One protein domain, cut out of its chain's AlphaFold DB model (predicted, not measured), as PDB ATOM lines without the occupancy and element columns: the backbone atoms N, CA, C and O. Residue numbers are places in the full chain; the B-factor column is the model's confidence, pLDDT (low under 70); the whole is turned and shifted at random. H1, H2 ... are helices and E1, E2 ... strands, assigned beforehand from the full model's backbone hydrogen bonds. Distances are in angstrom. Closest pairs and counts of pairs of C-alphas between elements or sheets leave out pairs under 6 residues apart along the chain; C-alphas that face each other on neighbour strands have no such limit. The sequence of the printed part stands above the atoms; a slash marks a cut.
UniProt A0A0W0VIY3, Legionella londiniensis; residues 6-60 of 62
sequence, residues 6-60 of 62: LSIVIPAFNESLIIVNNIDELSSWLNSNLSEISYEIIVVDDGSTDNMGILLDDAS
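Overview. This is residues 6 to 60 of the 62 residues of a protein of Legionella londiniensis (UniProt A0A0W0VIY3). Two parallel strands, E1 and E2, lie side by side as a narrow ribbon, and the long helix H1 between them in the chain runs back along one face of it. After E2 the last residues lead away to a very short helix, H2, apart from both E1 and H1. The printed part has 55 residues with two named helices and two named strands, in the order E1, H1, E2, H2; the class is mixed, helices and strands. The whole is loose, with a radius of gyration of the C-alphas of 12.8 A, and elongated, spanning 37 by 22 by 16 A.

Along the chain. E1 is residues 6 to 12, beginning at C-alpha 6 (54.832, 59.487, 78.680), and is 18.8 A long. H1, residues 16 to 33, is 25.7 A long and ends at C-alpha 33 (44.083, 66.955, 79.695). E2, residues 38 to 45, is 23.1 A long. H2, residues 55 to 58, ends at C-alpha 58 (70.732, 81.003, 90.330).

Arrangement. E1 and E2 are parallel neighbours, with 18 degrees between their directions. N 8 and O 40 are within hydrogen-bond range at 2.9 A, and N 42 and O 8 at 2.8 A. E1, H1 and E2 form a strand-helix-strand unit, two parallel neighbour strands with a helix between, and its crossover is right-handed. H1 and E2 are near each other, with 12 pairs of C-alphas within 10 A. The closest C-alphas of E1 and H1, those of Ala 12 and Ile 19, are 7.3 A apart. In H1, 12 of 14 O i to N i+4 pairs are within hydrogen-bond range; H2 is too short for such a pair.

Size, cuts and confidence. The C-alphas farthest apart, of Glu 36 and Thr 49, are 38.3 A from each other. The printed part has no cut. The links E1 to H1 and H1 to E2 are tight, and E2 to H2 is short. The mean pLDDT of the printed part is 71.6; residues 12 to 18 and 46 to 60 are under 70.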
ATOM      1  N   LEU A   6      54.620  58.691  79.887       81.06
ATOM      2  CA  LEU A   6      54.832  59.487  78.680       81.06
ATOM      3  C   LEU A   6      56.198  60.183  78.754       81.06
ATOM      4  O   LEU A   6      56.420  61.005  79.634       81.06
ATOM      5  N   SER A   7      57.094  59.891  77.813       85.06
ATOM      6  CA  SER A   7      58.412  60.532  77.738       85.06
ATOM      7  C   SER A   7      58.451  61.512  76.565       85.06
ATOM      8  O   SER A   7      58.235  61.119  75.415       85.06
ATOM      9  N   ILE A   8      58.661  62.796  76.856       82.62
ATOM     10  CA  ILE A   8      58.637  63.891  75.880       82.62
ATOM     11  C   ILE A   8      60.062  64.410  75.711       82.62
ATOM     12  O   ILE A   8      60.604  65.056  76.604       82.62
ATOM     13  N   VAL A   9      60.674  64.137  74.560       83.88
ATOM     14  CA  VAL A   9      62.042  64.579  74.256       83.88
ATOM     15  C   VAL A   9      61.988  65.826  73.380       83.88
ATOM     16  O   VAL A   9      61.460  65.776  72.269       83.88
ATOM     17  N   ILE A  10      62.538  66.935  73.877       80.06
ATOM     18  CA  ILE A  10      62.564  68.227  73.184       80.06
ATOM     19  C   ILE A  10      64.026  68.603  72.899       80.06
ATOM     20  O   ILE A  10      64.748  68.969  73.828       80.06
ATOM     21  N   PRO A  11      64.496  68.520  71.642       72.25
ATOM     22  CA  PRO A  11      65.795  69.070  71.278       72.25
ATOM     23  C   PRO A  11      65.727  70.603  71.336       72.25
ATOM     24  O   PRO A  11      64.925  71.227  70.641       72.25
ATOM     25  N   ALA A  12      66.551  71.205  72.189       67.38
ATOM     26  CA  ALA A  12      66.691  72.643  72.345       67.38
ATOM     27  C   ALA A  12      67.939  73.105  71.588       67.38
ATOM     28  O   ALA A  12      69.054  72.724  71.932       67.38
ATOM     29  N   PHE A  13      67.762  73.935  70.562       59.50
ATOM     30  CA  PHE A  13      68.869  74.566  69.849       59.50
ATOM     31  C   PHE A  13      68.752  76.085  70.022       59.50
ATOM     32  O   PHE A  13      67.919  76.721  69.386       59.50
ATOM     33  N   ASN A  14      69.569  76.654  70.913       54.34
ATOM     34  CA  ASN A  14      69.841  78.098  71.039       54.34
ATOM     35  C   ASN A  14      68.665  79.066  71.334       54.34
ATOM     36  O   ASN A  14      68.824  80.276  71.188       54.34
ATOM     37  N   GLU A  15      67.512  78.588  71.810       58.16
ATOM     38  CA  GLU A  15      66.340  79.432  72.118       58.16
ATOM     39  C   GLU A  15      65.802  79.208  73.545       58.16
ATOM     40  O   GLU A  15      64.606  79.025  73.786       58.16
ATOM     41  N   SER A  16      66.712  79.256  74.520       60.50
ATOM     42  CA  SER A  16      66.492  79.032  75.959       60.50
ATOM     43  C   SER A  16      65.286  79.777  76.547       60.50
ATOM     44  O   SER A  16      64.613  79.267  77.432       60.50
ATOM     45  N   LEU A  17      65.004  80.990  76.063       63.12
ATOM     46  CA  LEU A  17      63.901  81.823  76.558       63.12
ATOM     47  C   LEU A  17      62.540  81.430  75.969       63.12
ATOM     48  O   LEU A  17      61.517  81.591  76.627       63.12
ATOM     49  N   ILE A  18      62.514  80.911  74.740       69.75
ATOM     50  CA  ILE A  18      61.278  80.499  74.060       69.75
ATOM     51  C   ILE A  18      60.853  79.115  74.556       69.75
ATOM     52  O   ILE A  18      59.664  78.852  74.741       69.75
ATOM     53  N   ILE A  19      61.822  78.239  74.831       74.81
ATOM     54  CA  ILE A  19      61.526  76.871  75.251       74.81
ATOM     55  C   ILE A  19      60.907  76.795  76.649       74.81
ATOM     56  O   ILE A  19      60.072  75.927  76.872       74.81
ATOM     57  N   VAL A  20      61.233  77.722  77.558       74.44
ATOM     58  CA  VAL A  20      60.625  77.776  78.901       74.44
ATOM     59  C   VAL A  20      59.120  78.022  78.808       74.44
ATOM     60  O   VAL A  20      58.348  77.234  79.346       74.44
ATOM     61  N   ASN A  21      58.690  79.032  78.043       81.00
ATOM     62  CA  ASN A  21      57.262  79.299  77.844       81.00
ATOM     63  C   ASN A  21      56.547  78.110  77.185       81.00
ATOM     64  O   ASN A  21      55.442  77.754  77.587       81.00
ATOM     65  N   ASN A  22      57.191  77.462  76.209       80.94
ATOM     66  CA  ASN A  22      56.630  76.275  75.569       80.94
ATOM     67  C   ASN A  22      56.476  75.111  76.560       80.94
ATOM     68  O   ASN A  22      55.465  74.415  76.519       80.94
ATOM     69  N   ILE A  23      57.450  74.893  77.450       82.12
ATOM     70  CA  ILE A  23      57.386  73.851  78.483       82.12
ATOM     71  C   ILE A  23      56.281  74.159  79.497       82.12
ATOM     72  O   ILE A  23      55.552  73.241  79.873       82.12
ATOM     73  N   ASP A  24      56.111  75.417  79.904       84.06
ATOM     74  CA  ASP A  24      55.047  75.822  80.830       84.06
ATOM     75  C   ASP A  24      53.653  75.609  80.224       84.06
ATOM     76  O   ASP A  24      52.774  75.014  80.860       84.06
ATOM     77  N   GLU A  25      53.447  76.020  78.970       87.19
ATOM     78  CA  GLU A  25      52.191  75.776  78.254       87.19
ATOM     79  C   GLU A  25      51.920  74.278  78.079       87.19
ATOM     80  O   GLU A  25      50.806  73.810  78.340       87.19
ATOM     81  N   LEU A  26      52.945  73.508  77.698       84.75
ATOM     82  CA  LEU A  26      52.845  72.062  77.530       84.75
ATOM     83  C   LEU A  26      52.497  71.380  78.859       84.75
ATOM     84  O   LEU A  26      51.587  70.556  78.905       84.75
ATOM     85  N   SER A  27      53.159  71.763  79.949       82.88
ATOM     86  CA  SER A  27      52.917  71.218  81.290       82.88
ATOM     87  C   SER A  27      51.511  71.554  81.785       82.88
ATOM     88  O   SER A  27      50.832  70.700  82.360       82.88
ATOM     89  N   SER A  28      51.029  72.772  81.531       88.00
ATOM     90  CA  SER A  28      49.660  73.185  81.859       88.00
ATOM     91  C   SER A  28      48.617  72.382  81.074       88.00
ATOM     92  O   SER A  28      47.630  71.892  81.638       88.00
ATOM     93  N   TRP A  29      48.865  72.168  79.778       88.62
ATOM     94  CA  TRP A  29      48.002  71.355  78.929       88.62
ATOM     95  C   TRP A  29      47.993  69.887  79.364       88.62
ATOM     96  O   TRP A  29      46.915  69.299  79.473       88.62
ATOM     97  N   LEU A  30      49.159  69.307  79.668       84.88
ATOM     98  CA  LEU A  30      49.292  67.930  80.149       84.88
ATOM     99  C   LEU A  30      48.573  67.736  81.485       84.88
ATOM    100  O   LEU A  30      47.793  66.800  81.617       84.88
ATOM    101  N   ASN A  31      48.738  68.656  82.438       82.75
ATOM    102  CA  ASN A  31      48.012  68.608  83.710       82.75
ATOM    103  C   ASN A  31      46.490  68.715  83.529       82.75
ATOM    104  O   ASN A  31      45.737  68.077  84.260       82.75
ATOM    105  N   SER A  32      46.029  69.506  82.557       86.56
ATOM    106  CA  SER A  32      44.595  69.718  82.328       86.56
ATOM    107  C   SER A  32      43.928  68.582  81.549       86.56
ATOM    108  O   SER A  32      42.753  68.301  81.772       86.56
ATOM    109  N   ASN A  33      44.650  67.941  80.623       84.00
ATOM    110  CA  ASN A  33      44.083  66.955  79.695       84.00
ATOM    111  C   ASN A  33      44.474  65.513  80.027       84.00
ATOM    112  O   ASN A  33      43.750  64.594  79.655       84.00
ATOM    113  N   LEU A  34      45.603  65.305  80.704       80.44
ATOM    114  CA  LEU A  34      46.199  63.997  80.981       80.44
ATOM    115  C   LEU A  34      46.610  63.884  82.461       80.44
ATOM    116  O   LEU A  34      47.690  63.397  82.778       80.44
ATOM    117  N   SER A  35      45.736  64.313  83.379       74.06
ATOM    118  CA  SER A  35      45.993  64.308  84.831       74.06
ATOM    119  C   SER A  35      46.217  62.916  85.437       74.06
ATOM    120  O   SER A  35      46.778  62.799  86.523       74.06
ATOM    121  N   GLU A  36      45.790  61.856  84.747       80.69
ATOM    122  CA  GLU A  36      45.961  60.460  85.172       80.69
ATOM    123  C   GLU A  36      47.254  59.818  84.631       80.69
ATOM    124  O   GLU A  36      47.524  58.650  84.914       80.69
ATOM    125  N   ILE A  37      48.050  60.554  83.845       81.81
ATOM    126  CA  ILE A  37      49.264  60.057  83.187       81.81
ATOM    127  C   ILE A  37      50.494  60.698  83.826       81.81
ATOM    128  O   ILE A  37      50.583  61.916  83.964       81.81
ATOM    129  N   SER A  38      51.479  59.867  84.165       82.19
ATOM    130  CA  SER A  38      52.793  60.357  84.581       82.19
ATOM    131  C   SER A  38      53.615  60.683  83.339       82.19
ATOM    132  O   SER A  38      53.690  59.873  82.412       82.19
ATOM    133  N   TYR A  39      54.228  61.864  83.302       83.88
ATOM    134  CA  TYR A  39      55.065  62.278  82.182       83.88
ATOM    135  C   TYR A  39      56.420  62.816  82.640       83.88
ATOM    136  O   TYR A  39      56.556  63.350  83.740       83.88
ATOM    137  N   GLU A  40      57.413  62.686  81.768       84.00
ATOM    138  CA  GLU A  40      58.731  63.300  81.903       84.00
ATOM    139  C   GLU A  40      59.039  64.149  80.664       84.00
ATOM    140  O   GLU A  40      58.661  63.796  79.543       84.00
ATOM    141  N   ILE A  41      59.720  65.279  80.866       82.62
ATOM    142  CA  ILE A  41      60.179  66.162  79.790       82.62
ATOM    143  C   ILE A  41      61.706  66.174  79.823       82.62
ATOM    144  O   ILE A  41      62.309  66.611  80.802       82.62
ATOM    145  N   ILE A  42      62.326  65.688  78.750       82.12
ATOM    146  CA  ILE A  42      63.777  65.618  78.591       82.12
ATOM    147  C   ILE A  42      64.179  66.658  77.550       82.12
ATOM    148  O   ILE A  42      63.927  66.493  76.356       82.12
ATOM    149  N   VAL A  43      64.804  67.736  78.014       78.31
ATOM    150  CA  VAL A  43      65.325  68.796  77.149       78.31
ATOM    151  C   VAL A  43      66.779  68.477  76.814       78.31
ATOM    152  O   VAL A  43      67.610  68.366  77.713       78.31
ATOM    153  N   VAL A  44      67.081  68.303  75.528       77.06
ATOM    154  CA  VAL A  44      68.440  68.010  75.048       77.06
ATOM    155  C   VAL A  44      68.993  69.263  74.387       77.06
ATOM    156  O   VAL A  44      68.571  69.607  73.287       77.06
ATOM    157  N   ASP A  45      69.909  69.948  75.064       71.19
ATOM    158  CA  ASP A  45      70.659  71.072  74.498       71.19
ATOM    159  C   ASP A  45      71.724  70.535  73.528       71.19
ATOM    160  O   ASP A  45      72.677  69.876  73.948       71.19
ATOM    161  N   ASP A  46      71.549  70.775  72.226       62.94
ATOM    162  CA  ASP A  46      72.437  70.278  71.156       62.94
ATOM    163  C   ASP A  46      73.673  71.179  70.940       62.94
ATOM    164  O   ASP A  46      74.180  71.347  69.832       62.94
ATOM    165  N   GLY A  47      74.177  71.789  72.017       52.25
ATOM    166  CA  GLY A  47      75.399  72.590  71.988       52.25
ATOM    167  C   GLY A  47      75.159  74.069  71.707       52.25
ATOM    168  O   GLY A  47      75.842  74.655  70.863       52.25
ATOM    169  N   SER A  48      74.232  74.693  72.441       47.78
ATOM    170  CA  SER A  48      74.216  76.149  72.563       47.78
ATOM    171  C   SER A  48      75.573  76.658  73.079       47.78
ATOM    172  O   SER A  48      76.047  76.303  74.157       47.78
ATOM    173  N   THR A  49      76.255  77.484  72.280       50.28
ATOM    174  CA  THR A  49      77.557  78.090  72.635       50.28
ATOM    175  C   THR A  49      77.421  79.162  73.726       50.28
ATOM    176  O   THR A  49      78.422  79.655  74.242       50.28
ATOM    177  N   ASP A  50      76.195  79.510  74.114       54.56
ATOM    178  CA  ASP A  50      75.911  80.612  75.023       54.56
ATOM    179  C   ASP A  50      75.438  80.104  76.385       54.56
ATOM    180  O   ASP A  50      74.256  80.104  76.701       54.56
ATOM    181  N   ASN A  51      76.405  79.715  77.222       49.47
ATOM    182  CA  ASN A  51      76.386  79.927  78.677       49.47
ATOM    183  C   ASN A  51      75.123  79.478  79.461       49.47
ATOM    184  O   ASN A  51      74.867  79.970  80.562       49.47
ATOM    185  N   MET A  52      74.347  78.527  78.931       53.94
ATOM    186  CA  MET A  52      73.035  78.123  79.456       53.94
ATOM    187  C   MET A  52      73.124  77.411  80.817       53.94
ATOM    188  O   MET A  52      72.169  77.419  81.590       53.94
ATOM    189  N   GLY A  53      74.302  76.884  81.169       55.31
ATOM    190  CA  GLY A  53      74.561  76.259  82.469       55.31
ATOM    191  C   GLY A  53      74.562  77.213  83.672       55.31
ATOM    192  O   GLY A  53      74.425  76.743  84.794       55.31
ATOM    193  N   ILE A  54      74.692  78.533  83.476       52.81
ATOM    194  CA  ILE A  54      74.794  79.501  84.590       52.81
ATOM    195  C   ILE A  54      73.424  79.981  85.095       52.81
ATOM    196  O   ILE A  54      73.288  80.301  86.271       52.81
ATOM    197  N   LEU A  55      72.386  79.985  84.254       56.03
ATOM    198  CA  LEU A  55      71.049  80.448  84.657       56.03
ATOM    199  C   LEU A  55      70.297  79.450  85.555       56.03
ATOM    200  O   LEU A  55      69.368  79.840  86.256       56.03
ATOM    201  N   LEU A  56      70.697  78.177  85.557       54.28
ATOM    202  CA  LEU A  56      70.052  77.123  86.351       54.28
ATOM    203  C   LEU A  56      70.544  77.080  87.810       54.28
ATOM    204  O   LEU A  56      69.808  76.636  88.692       54.28
ATOM    205  N   ASP A  57      71.757  77.574  88.077       54.44
ATOM    206  CA  ASP A  57      72.335  77.602  89.429       54.44
ATOM    207  C   ASP A  57      71.714  78.726  90.285       54.44
ATOM    208  O   ASP A  57      71.465  78.550  91.476       54.44
ATOM    209  N   ASP A  58      71.344  79.847  89.655       55.12
ATOM    210  CA  ASP A  58      70.732  81.003  90.330       55.12
ATOM    211  C   ASP A  58      69.267  80.734  90.737       55.12
ATOM    212  O   ASP A  58      68.803  81.187  91.781       55.12
ATOM    213  N   ALA A  59      68.546  79.910  89.967       57.75
ATOM    214  CA  ALA A  59      67.172  79.502  90.281       57.75
ATOM    215  C   ALA A  59      67.075  78.441  91.397       57.75
ATOM    216  O   ALA A  59      65.983  78.180  91.898       57.75
ATOM    217  N   SER A  60      68.198  77.831  91.793       55.97
ATOM    218  CA  SER A  60      68.242  76.821  92.862       55.97
ATOM    219  C   SER A  60      68.531  77.414  94.250       55.97
ATOM    220  O   SER A  60      68.360  76.724  95.254       55.97
TER     221      SER A  60